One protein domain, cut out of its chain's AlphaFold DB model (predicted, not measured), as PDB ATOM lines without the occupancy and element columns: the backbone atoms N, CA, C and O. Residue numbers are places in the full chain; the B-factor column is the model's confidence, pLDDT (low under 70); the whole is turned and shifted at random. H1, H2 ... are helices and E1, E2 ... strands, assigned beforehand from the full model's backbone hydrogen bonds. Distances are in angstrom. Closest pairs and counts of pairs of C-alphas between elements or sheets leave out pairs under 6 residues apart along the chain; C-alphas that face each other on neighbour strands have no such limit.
ATOM      1  N   LEU A  10     128.010 218.578 287.657       95.06
ATOM      2  CA  LEU A  10     129.188 217.721 287.541       95.06
ATOM      3  C   LEU A  10     129.074 216.818 286.304       95.06
ATOM      4  O   LEU A  10     128.201 215.944 286.242       95.06
ATOM      5  N   PHE A  11     129.982 216.983 285.345       96.38
ATOM      6  CA  PHE A  11     130.138 216.069 284.215       96.38
ATOM      7  C   PHE A  11     131.264 215.071 284.474       96.38
ATOM      8  O   PHE A  11     132.418 215.454 284.623       96.38
ATOM      9  N   VAL A  12     130.939 213.774 284.446       96.81
ATOM     10  CA  VAL A  12     131.943 212.699 284.481       96.81
ATOM     11  C   VAL A  12     132.052 212.044 283.109       96.81
ATOM     12  O   VAL A  12     131.142 211.348 282.649       96.81
ATOM     13  N   GLN A  13     133.187 212.243 282.444       96.88
ATOM     14  CA  GLN A  13     133.486 211.629 281.160       96.88
ATOM     15  C   GLN A  13     133.968 210.182 281.349       96.88
ATOM     16  O   GLN A  13     135.089 209.932 281.788       96.88
ATOM     17  N   VAL A  14     133.136 209.217 280.951       95.75
ATOM     18  CA  VAL A  14     133.419 207.774 281.118       95.75
ATOM     19  C   VAL A  14     134.340 207.196 280.033       95.75
ATOM     20  O   VAL A  14     134.928 206.134 280.206       95.75
ATOM     21  N   VAL A  15     134.494 207.884 278.901       92.56
ATOM     22  CA  VAL A  15     135.287 207.422 277.746       92.56
ATOM     23  C   VAL A  15     136.525 208.291 277.531       92.56
ATOM     24  O   VAL A  15     136.567 209.426 277.980       92.56
ATOM     25  N   HIS A  16     137.522 207.807 276.790       93.00
ATOM     26  CA  HIS A  16     138.797 208.516 276.585       93.00
ATOM     27  C   HIS A  16     138.869 209.260 275.242       93.00
ATOM     28  O   HIS A  16     139.797 209.056 274.460       93.00
ATOM     29  N   ASP A  17     137.874 210.099 274.950       96.88
ATOM     30  CA  ASP A  17     137.922 210.993 273.792       96.88
ATOM     31  C   ASP A  17     138.508 212.355 274.179       96.88
ATOM     32  O   ASP A  17     137.970 213.052 275.038       96.88
ATOM     33  N   ARG A  18     139.611 212.739 273.532       96.00
ATOM     34  CA  ARG A  18     140.326 213.977 273.862       96.00
ATOM     35  C   ARG A  18     139.529 215.230 273.502       96.00
ATOM     36  O   ARG A  18     139.573 216.193 274.251       96.00
ATOM     37  N   ALA A  19     138.803 215.221 272.384       97.12
ATOM     38  CA  ALA A  19     138.025 216.386 271.969       97.12
ATOM     39  C   ALA A  19     136.846 216.640 272.923       97.12
ATOM     40  O   ALA A  19     136.544 217.789 273.231       97.12
ATOM     41  N   ALA A  20     136.218 215.576 273.428       96.31
ATOM     42  CA  ALA A  20     135.211 215.658 274.476       96.31
ATOM     43  C   ALA A  20     135.802 216.196 275.786       96.31
ATOM     44  O   ALA A  20     135.176 217.047 276.408       96.31
ATOM     45  N   THR A  21     137.009 215.765 276.168       96.44
ATOM     46  CA  THR A  21     137.696 216.300 277.353       96.44
ATOM     47  C   THR A  21     137.982 217.788 277.204       96.44
ATOM     48  O   THR A  21     137.628 218.557 278.091       96.44
ATOM     49  N   ASP A  22     138.545 218.204 276.068       97.38
ATOM     50  CA  ASP A  22     138.839 219.611 275.787       97.38
ATOM     51  C   ASP A  22     137.547 220.460 275.817       97.38
ATOM     52  O   ASP A  22     137.534 221.559 276.362       97.38
ATOM     53  N   TYR A  23     136.435 219.939 275.284       96.75
ATOM     54  CA  TYR A  23     135.136 220.620 275.317       96.75
ATOM     55  C   TYR A  23     134.551 220.735 276.729       96.75
ATOM     56  O   TYR A  23     134.048 221.794 277.094       96.75
ATOM     57  N   LEU A  24     134.591 219.660 277.521       96.69
ATOM     58  CA  LEU A  24     134.083 219.681 278.892       96.69
ATOM     59  C   LEU A  24     134.918 220.611 279.776       96.69
ATOM     60  O   LEU A  24     134.335 221.347 280.559       96.69
ATOM     61  N   ARG A  25     136.242 220.655 279.582       96.00
ATOM     62  CA  ARG A  25     137.127 221.615 280.260       96.00
ATOM     63  C   ARG A  25     136.869 223.061 279.844       96.00
ATOM     64  O   ARG A  25     136.915 223.947 280.674       96.00
ATOM     65  N   GLU A  26     136.520 223.322 278.587       96.75
ATOM     66  CA  GLU A  26     136.113 224.674 278.180       96.75
ATOM     67  C   GLU A  26     134.775 225.096 278.819       96.75
ATOM     68  O   GLU A  26     134.564 226.276 279.099       96.75
ATOM     69  N   LEU A  27     133.852 224.150 279.037       94.81
ATOM     70  CA  LEU A  27     132.608 224.423 279.763       94.81
ATOM     71  C   LEU A  27     132.845 224.679 281.252       94.81
ATOM     72  O   LEU A  27     132.137 225.504 281.808       94.81
ATOM     73  N   ASP A  28     133.796 223.970 281.845       94.31
ATOM     74  CA  ASP A  28     134.292 224.122 283.215       94.31
ATOM     75  C   ASP A  28     134.953 225.507 283.381       94.31
ATOM     76  O   ASP A  28     134.378 226.437 283.930       94.31
ATOM     77  N   ASP A  29     136.072 225.735 282.691       93.81
ATOM     78  CA  ASP A  29     136.931 226.907 282.892       93.81
ATOM     79  C   ASP A  29     136.366 228.223 282.321       93.81
ATOM     80  O   ASP A  29     136.845 229.321 282.641       93.81
ATOM     81  N   ASN A  30     135.435 228.153 281.360       94.38
ATOM     82  CA  ASN A  30     135.131 229.302 280.504       94.38
ATOM     83  C   ASN A  30     133.647 229.494 280.159       94.38
ATOM     84  O   ASN A  30     133.342 230.239 279.215       94.38
ATOM     85  N   LEU A  31     132.713 228.916 280.925       92.56
ATOM     86  CA  LEU A  31     131.276 229.092 280.689       92.56
ATOM     87  C   LEU A  31     130.886 230.575 280.578       92.56
ATOM     88  O   LEU A  31     131.157 231.404 281.448       92.56
ATOM     89  N   LYS A  32     130.203 230.932 279.484       92.44
ATOM     90  CA  LYS A  32     129.719 232.300 279.238       92.44
ATOM     91  C   LYS A  32     128.215 232.403 279.430       92.44
ATOM     92  O   LYS A  32     127.455 231.536 279.016       92.44
ATOM     93  N   GLY A  33     127.778 233.524 280.002       89.25
ATOM     94  CA  GLY A  33     126.361 233.841 280.202       89.25
ATOM     95  C   GLY A  33     125.766 233.306 281.507       89.25
ATOM     96  O   GLY A  33     124.675 233.738 281.877       89.25
ATOM     97  N   ALA A  34     126.485 232.444 282.229       87.25
ATOM     98  CA  ALA A  34     126.191 232.141 283.621       87.25
ATOM     99  C   ALA A  34     126.676 233.286 284.525       87.25
ATOM    100  O   ALA A  34     127.663 233.962 284.232       87.25
ATOM    101  N   LYS A  35     125.935 233.542 285.606       84.25
ATOM    102  CA  LYS A  35     126.300 234.558 286.605       84.25
ATOM    103  C   LYS A  35     127.429 234.077 287.525       84.25
ATOM    104  O   LYS A  35     128.163 234.913 288.046       84.25
ATOM    105  N   PHE A  36     127.512 232.767 287.717       83.38
ATOM    106  CA  PHE A  36     128.429 232.073 288.610       83.38
ATOM    107  C   PHE A  36     129.107 230.946 287.845       83.38
ATOM    108  O   PHE A  36     128.601 230.540 286.791       83.38
ATOM    109  N   ASP A  37     130.218 230.476 288.393       86.19
ATOM    110  CA  ASP A  37     130.790 229.214 287.967       86.19
ATOM    111  C   ASP A  37     129.938 228.078 288.534       86.19
ATOM    112  O   ASP A  37     129.589 228.089 289.710       86.19
ATOM    113  N   ILE A  38     129.457 227.199 287.664       89.88
ATOM    114  CA  ILE A  38     128.439 226.196 288.022       89.88
ATOM    115  C   ILE A  38     128.682 224.856 287.339       89.88
ATOM    116  O   ILE A  38     127.810 223.986 287.381       89.88
ATOM    117  N   VAL A  39     129.794 224.702 286.628       92.94
ATOM    118  CA  VAL A  39     130.139 223.469 285.928       92.94
ATOM    119  C   VAL A  39     131.435 222.972 286.525       92.94
ATOM    120  O   VAL A  39     132.338 223.759 286.704       92.94
ATOM    121  N   GLU A  40     131.484 221.675 286.797       94.31
ATOM    122  CA  GLU A  40     132.710 220.957 287.128       94.31
ATOM    123  C   GLU A  40     132.856 219.814 286.117       94.31
ATOM    124  O   GLU A  40     131.894 219.066 285.863       94.31
ATOM    125  N   ALA A  41     134.045 219.639 285.540       96.12
ATOM    126  CA  ALA A  41     134.322 218.555 284.601       96.12
ATOM    127  C   ALA A  41     135.421 217.610 285.100       96.12
ATOM    128  O   ALA A  41     136.567 217.995 285.306       96.12
ATOM    129  N   GLN A  42     135.107 216.314 285.170       95.88
ATOM    130  CA  GLN A  42     136.078 215.274 285.508       95.88
ATOM    131  C   GLN A  42     136.059 214.113 284.519       95.88
ATOM    132  O   GLN A  42     135.044 213.744 283.927       95.88
ATOM    133  N   THR A  43     137.207 213.475 284.361       96.69
ATOM    134  CA  THR A  43     137.334 212.162 283.736       96.69
ATOM    135  C   THR A  43     136.962 211.067 284.731       96.69
ATOM    136  O   THR A  43     137.075 211.232 285.944       96.69
ATOM    137  N   VAL A  44     136.578 209.893 284.230       95.75
ATOM    138  CA  VAL A  44     136.345 208.725 285.095       95.75
ATOM    139  C   VAL A  44     137.581 208.343 285.907       95.75
ATOM    140  O   VAL A  44     137.437 207.919 287.043       95.75
ATOM    141  N   ALA A  45     138.788 208.564 285.380       94.94
ATOM    142  CA  ALA A  45     140.024 208.284 286.108       94.94
ATOM    143  C   ALA A  45     140.219 209.224 287.314       94.94
ATOM    144  O   ALA A  45     140.683 208.784 288.364       94.94
ATOM    145  N   GLU A  46     139.854 210.503 287.179       95.38
ATOM    146  CA  GLU A  46     139.845 211.462 288.293       95.38
ATOM    147  C   GLU A  46     138.740 211.102 289.296       95.38
ATOM    148  O   GLU A  46     139.010 210.992 290.490       95.38
ATOM    149  N   ALA A  47     137.535 210.788 288.813       95.94
ATOM    150  CA  ALA A  47     136.410 210.378 289.651       95.94
ATOM    151  C   ALA A  47     136.690 209.095 290.461       95.94
ATOM    152  O   ALA A  47     136.313 208.996 291.627       95.94
ATOM    153  N   GLU A  48     137.385 208.119 289.873       95.81
ATOM    154  CA  GLU A  48     137.792 206.868 290.529       95.81
ATOM    155  C   GLU A  48     138.874 207.070 291.601       95.81
ATOM    156  O   GLU A  48     139.106 206.171 292.410       95.81
ATOM    157  N   SER A  49     139.526 208.238 291.647       96.69
ATOM    158  CA  SER A  49     140.474 208.569 292.717       96.69
ATOM    159  C   SER A  49     139.787 208.914 294.046       96.69
ATOM    160  O   SER A  49     140.428 208.874 295.100       96.69
ATOM    161  N   PHE A  50     138.480 209.197 294.017       96.75
ATOM    162  CA  PHE A  50     137.680 209.462 295.208       96.75
ATOM    163  C   PHE A  50     137.230 208.163 295.882       96.75
ATOM    164  O   PHE A  50     136.883 207.176 295.236       96.75
ATOM    165  N   ALA A  51     137.186 208.171 297.217       96.69
ATOM    166  CA  ALA A  51     136.775 207.003 297.997       96.69
ATOM    167  C   ALA A  51     135.280 206.666 297.834       96.69
ATOM    168  O   ALA A  51     134.877 205.517 298.038       96.69
ATOM    169  N   SER A  52     134.452 207.649 297.474       97.00
ATOM    170  CA  SER A  52     133.026 207.466 297.231       97.00
ATOM    171  C   SER A  52     132.463 208.511 296.264       97.00
ATOM    172  O   SER A  52     133.024 209.591 296.086       97.00
ATOM    173  N   THR A  53     131.289 208.226 295.693       94.56
ATOM    174  CA  THR A  53     130.533 209.211 294.902       94.56
ATOM    175  C   THR A  53     130.154 210.447 295.721       94.56
ATOM    176  O   THR A  53     130.073 211.535 295.166       94.56
ATOM    177  N   ALA A  54     129.931 210.305 297.033       95.56
ATOM    178  CA  ALA A  54     129.641 211.447 297.893       95.56
ATOM    179  C   ALA A  54     130.856 212.377 298.015       95.56
ATOM    180  O   ALA A  54     130.689 213.588 297.925       95.56
ATOM    181  N   ASP A  55     132.065 211.822 298.149       95.62
ATOM    182  CA  ASP A  55     133.301 212.613 298.217       95.62
ATOM    183  C   ASP A  55     133.576 213.346 296.898       95.62
ATOM    184  O   ASP A  55     133.955 214.514 296.919       95.62
ATOM    185  N   LEU A  56     133.317 212.692 295.760       95.44
ATOM    186  CA  LEU A  56     133.381 213.315 294.436       95.44
ATOM    187  C   LEU A  56     132.414 214.504 294.322       95.44
ATOM    188  O   LEU A  56     132.807 215.585 293.898       95.44
ATOM    189  N   VAL A  57     131.150 214.317 294.715       92.44
ATOM    190  CA  VAL A  57     130.138 215.385 294.658       92.44
ATOM    191  C   VAL A  57     130.500 216.541 295.590       92.44
ATOM    192  O   VAL A  57     130.340 217.691 295.204       92.44
ATOM    193  N   LEU A  58     130.997 216.254 296.796       92.25
ATOM    194  CA  LEU A  58     131.422 217.287 297.744       92.25
ATOM    195  C   LEU A  58     132.629 218.086 297.243       92.25
ATOM    196  O   LEU A  58     132.708 219.275 297.530       92.25
ATOM    197  N   ALA A  59     133.550 217.453 296.515       90.88
ATOM    198  CA  ALA A  59     134.663 218.153 295.882       90.88
ATOM    199  C   ALA A  59     134.179 219.068 294.748       90.88
ATOM    200  O   ALA A  59     134.586 220.219 294.698       90.88
ATOM    201  N   ALA A  60     133.258 218.585 293.911       89.94
ATOM    202  CA  ALA A  60     132.740 219.318 292.757       89.94
ATOM    203  C   ALA A  60     131.936 220.584 293.098       89.94
ATOM    204  O   ALA A  60     131.843 221.481 292.278       89.94
ATOM    205  N   ILE A  61     131.298 220.646 294.271       85.56
ATOM    206  CA  ILE A  61     130.530 221.832 294.706       85.56
ATOM    207  C   ILE A  61     131.368 222.833 295.516       85.56
ATOM    208  O   ILE A  61     130.829 223.831 295.984       85.56
ATOM    209  N   GLY A  62     132.630 222.501 295.805       73.12
ATOM    210  CA  GLY A  62     133.517 223.294 296.659       73.12
ATOM    211  C   GLY A  62     134.670 223.972 295.919       73.12
ATOM    212  O   GLY A  62     135.495 224.592 296.597       73.12
TER     213      GLY A  62
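What this domain is: This is residues 10 to 62 of the 63 residues of an uncharacterized protein of Delftia sp. JD2 (UniProt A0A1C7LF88). Two short parallel strands, E1 and E2, lie side by side in the middle of a flat model, with the longest helix, H1, running back over one face of the pair and the shorter H3 more loosely over the other, mainly with its last residues. H2 is a single short turn that follows E2 directly, and the links of residues 31 to 38 and 48 to 52 lie toward the two ends of the longest axis. The printed part has 53 residues with three named helices and two named strands, in the order E1, H1, E2, H2, H3; the class is mixed, helices and strands, and the one sheet has the order E1, E2, all parallel. The whole is only just compact, close to loose, with a radius of gyration of the C-alphas of 11.5 A, and the C-alphas span 34 by 26 by 10 A.

How they stand to each other: E1, residues 10 to 13, and E2, residues 39 to 43, are parallel neighbours with 26 degrees between their directions. The C-alphas of Leu 10 and Glu 40 face each other at 4.8 A, and those of Gln 13 and Thr 43 at 4.7 A. N 11 and O 40 are within hydrogen-bond range at 2.9 A, and so are N 42 and O 11, at 2.9 A. Between the two strands in the chain comes H1, residues 18 to 30; E1, H1 and E2 form a strand-helix-strand unit, two parallel neighbour strands with a helix between them, and its crossover is right-handed. H1 and E2 have 8 pairs of C-alphas within 8 A, the closest being those of Asp 28 and Val 39 at 5.0 A. H1 and E1 have 3 such pairs, the closest being those of Gln 13 and Thr 21 at 7.4 A. H2, residues 44 to 47, comes closest to E1 at the C-alphas of Gln 13 and Val 44, 5.7 A apart. H3, residues 53 to 60, comes closest to E2 at the C-alphas of Glu 40 and Ala 60, 5.9 A apart, and closest to E1 at those of Leu 10 and Ala 60, 6.5 A apart. H2 and H3 are close but not clearly touching; their closest C-alphas, those of Ala 47 and Leu 56, are 6.4 A apart. H1 is apart from H2 and from H3. In H1 and H3 every O i to N i+4 pair is within hydrogen-bond range; H2 is too short for such a pair, and its 1 pair of O i and N i+3 is within range.

Where its parts are: E1 begins at C-alpha 10, at (129.188, 217.721, 287.541), and has 4 residues. H1 has 13 residues and measures 17.5 A from first to last C-alpha, beginning at C-alpha 18, at (140.326, 213.977, 273.862). E2 has 5 residues and measures 13.6 A. H2 has 4 residues and measures 4.8 A. H3 has 8 residues, measures 10.6 A and ends at C-alpha 60, at (132.740, 219.318, 292.757).

The domain as a whole: The two C-alphas farthest apart are those of Gly 33 and Ala 51, at 33.8 A, while the first and last printed C-alphas, those of Leu 10 and Gly 62, are 11.5 A apart. The centre of E2 is 0.4 A from the mean of the C-alphas, the nearest of the elements, and that of H3 is the farthest, at 10.8 A. The printed part has no cut. The links from E1 to H1, E2 to H2 and H2 to H3 are tight, and the link from H1 to E2, with 8 residues between them, is short. The mean pLDDT of the printed part is 93.6, and no printed residue is under 70.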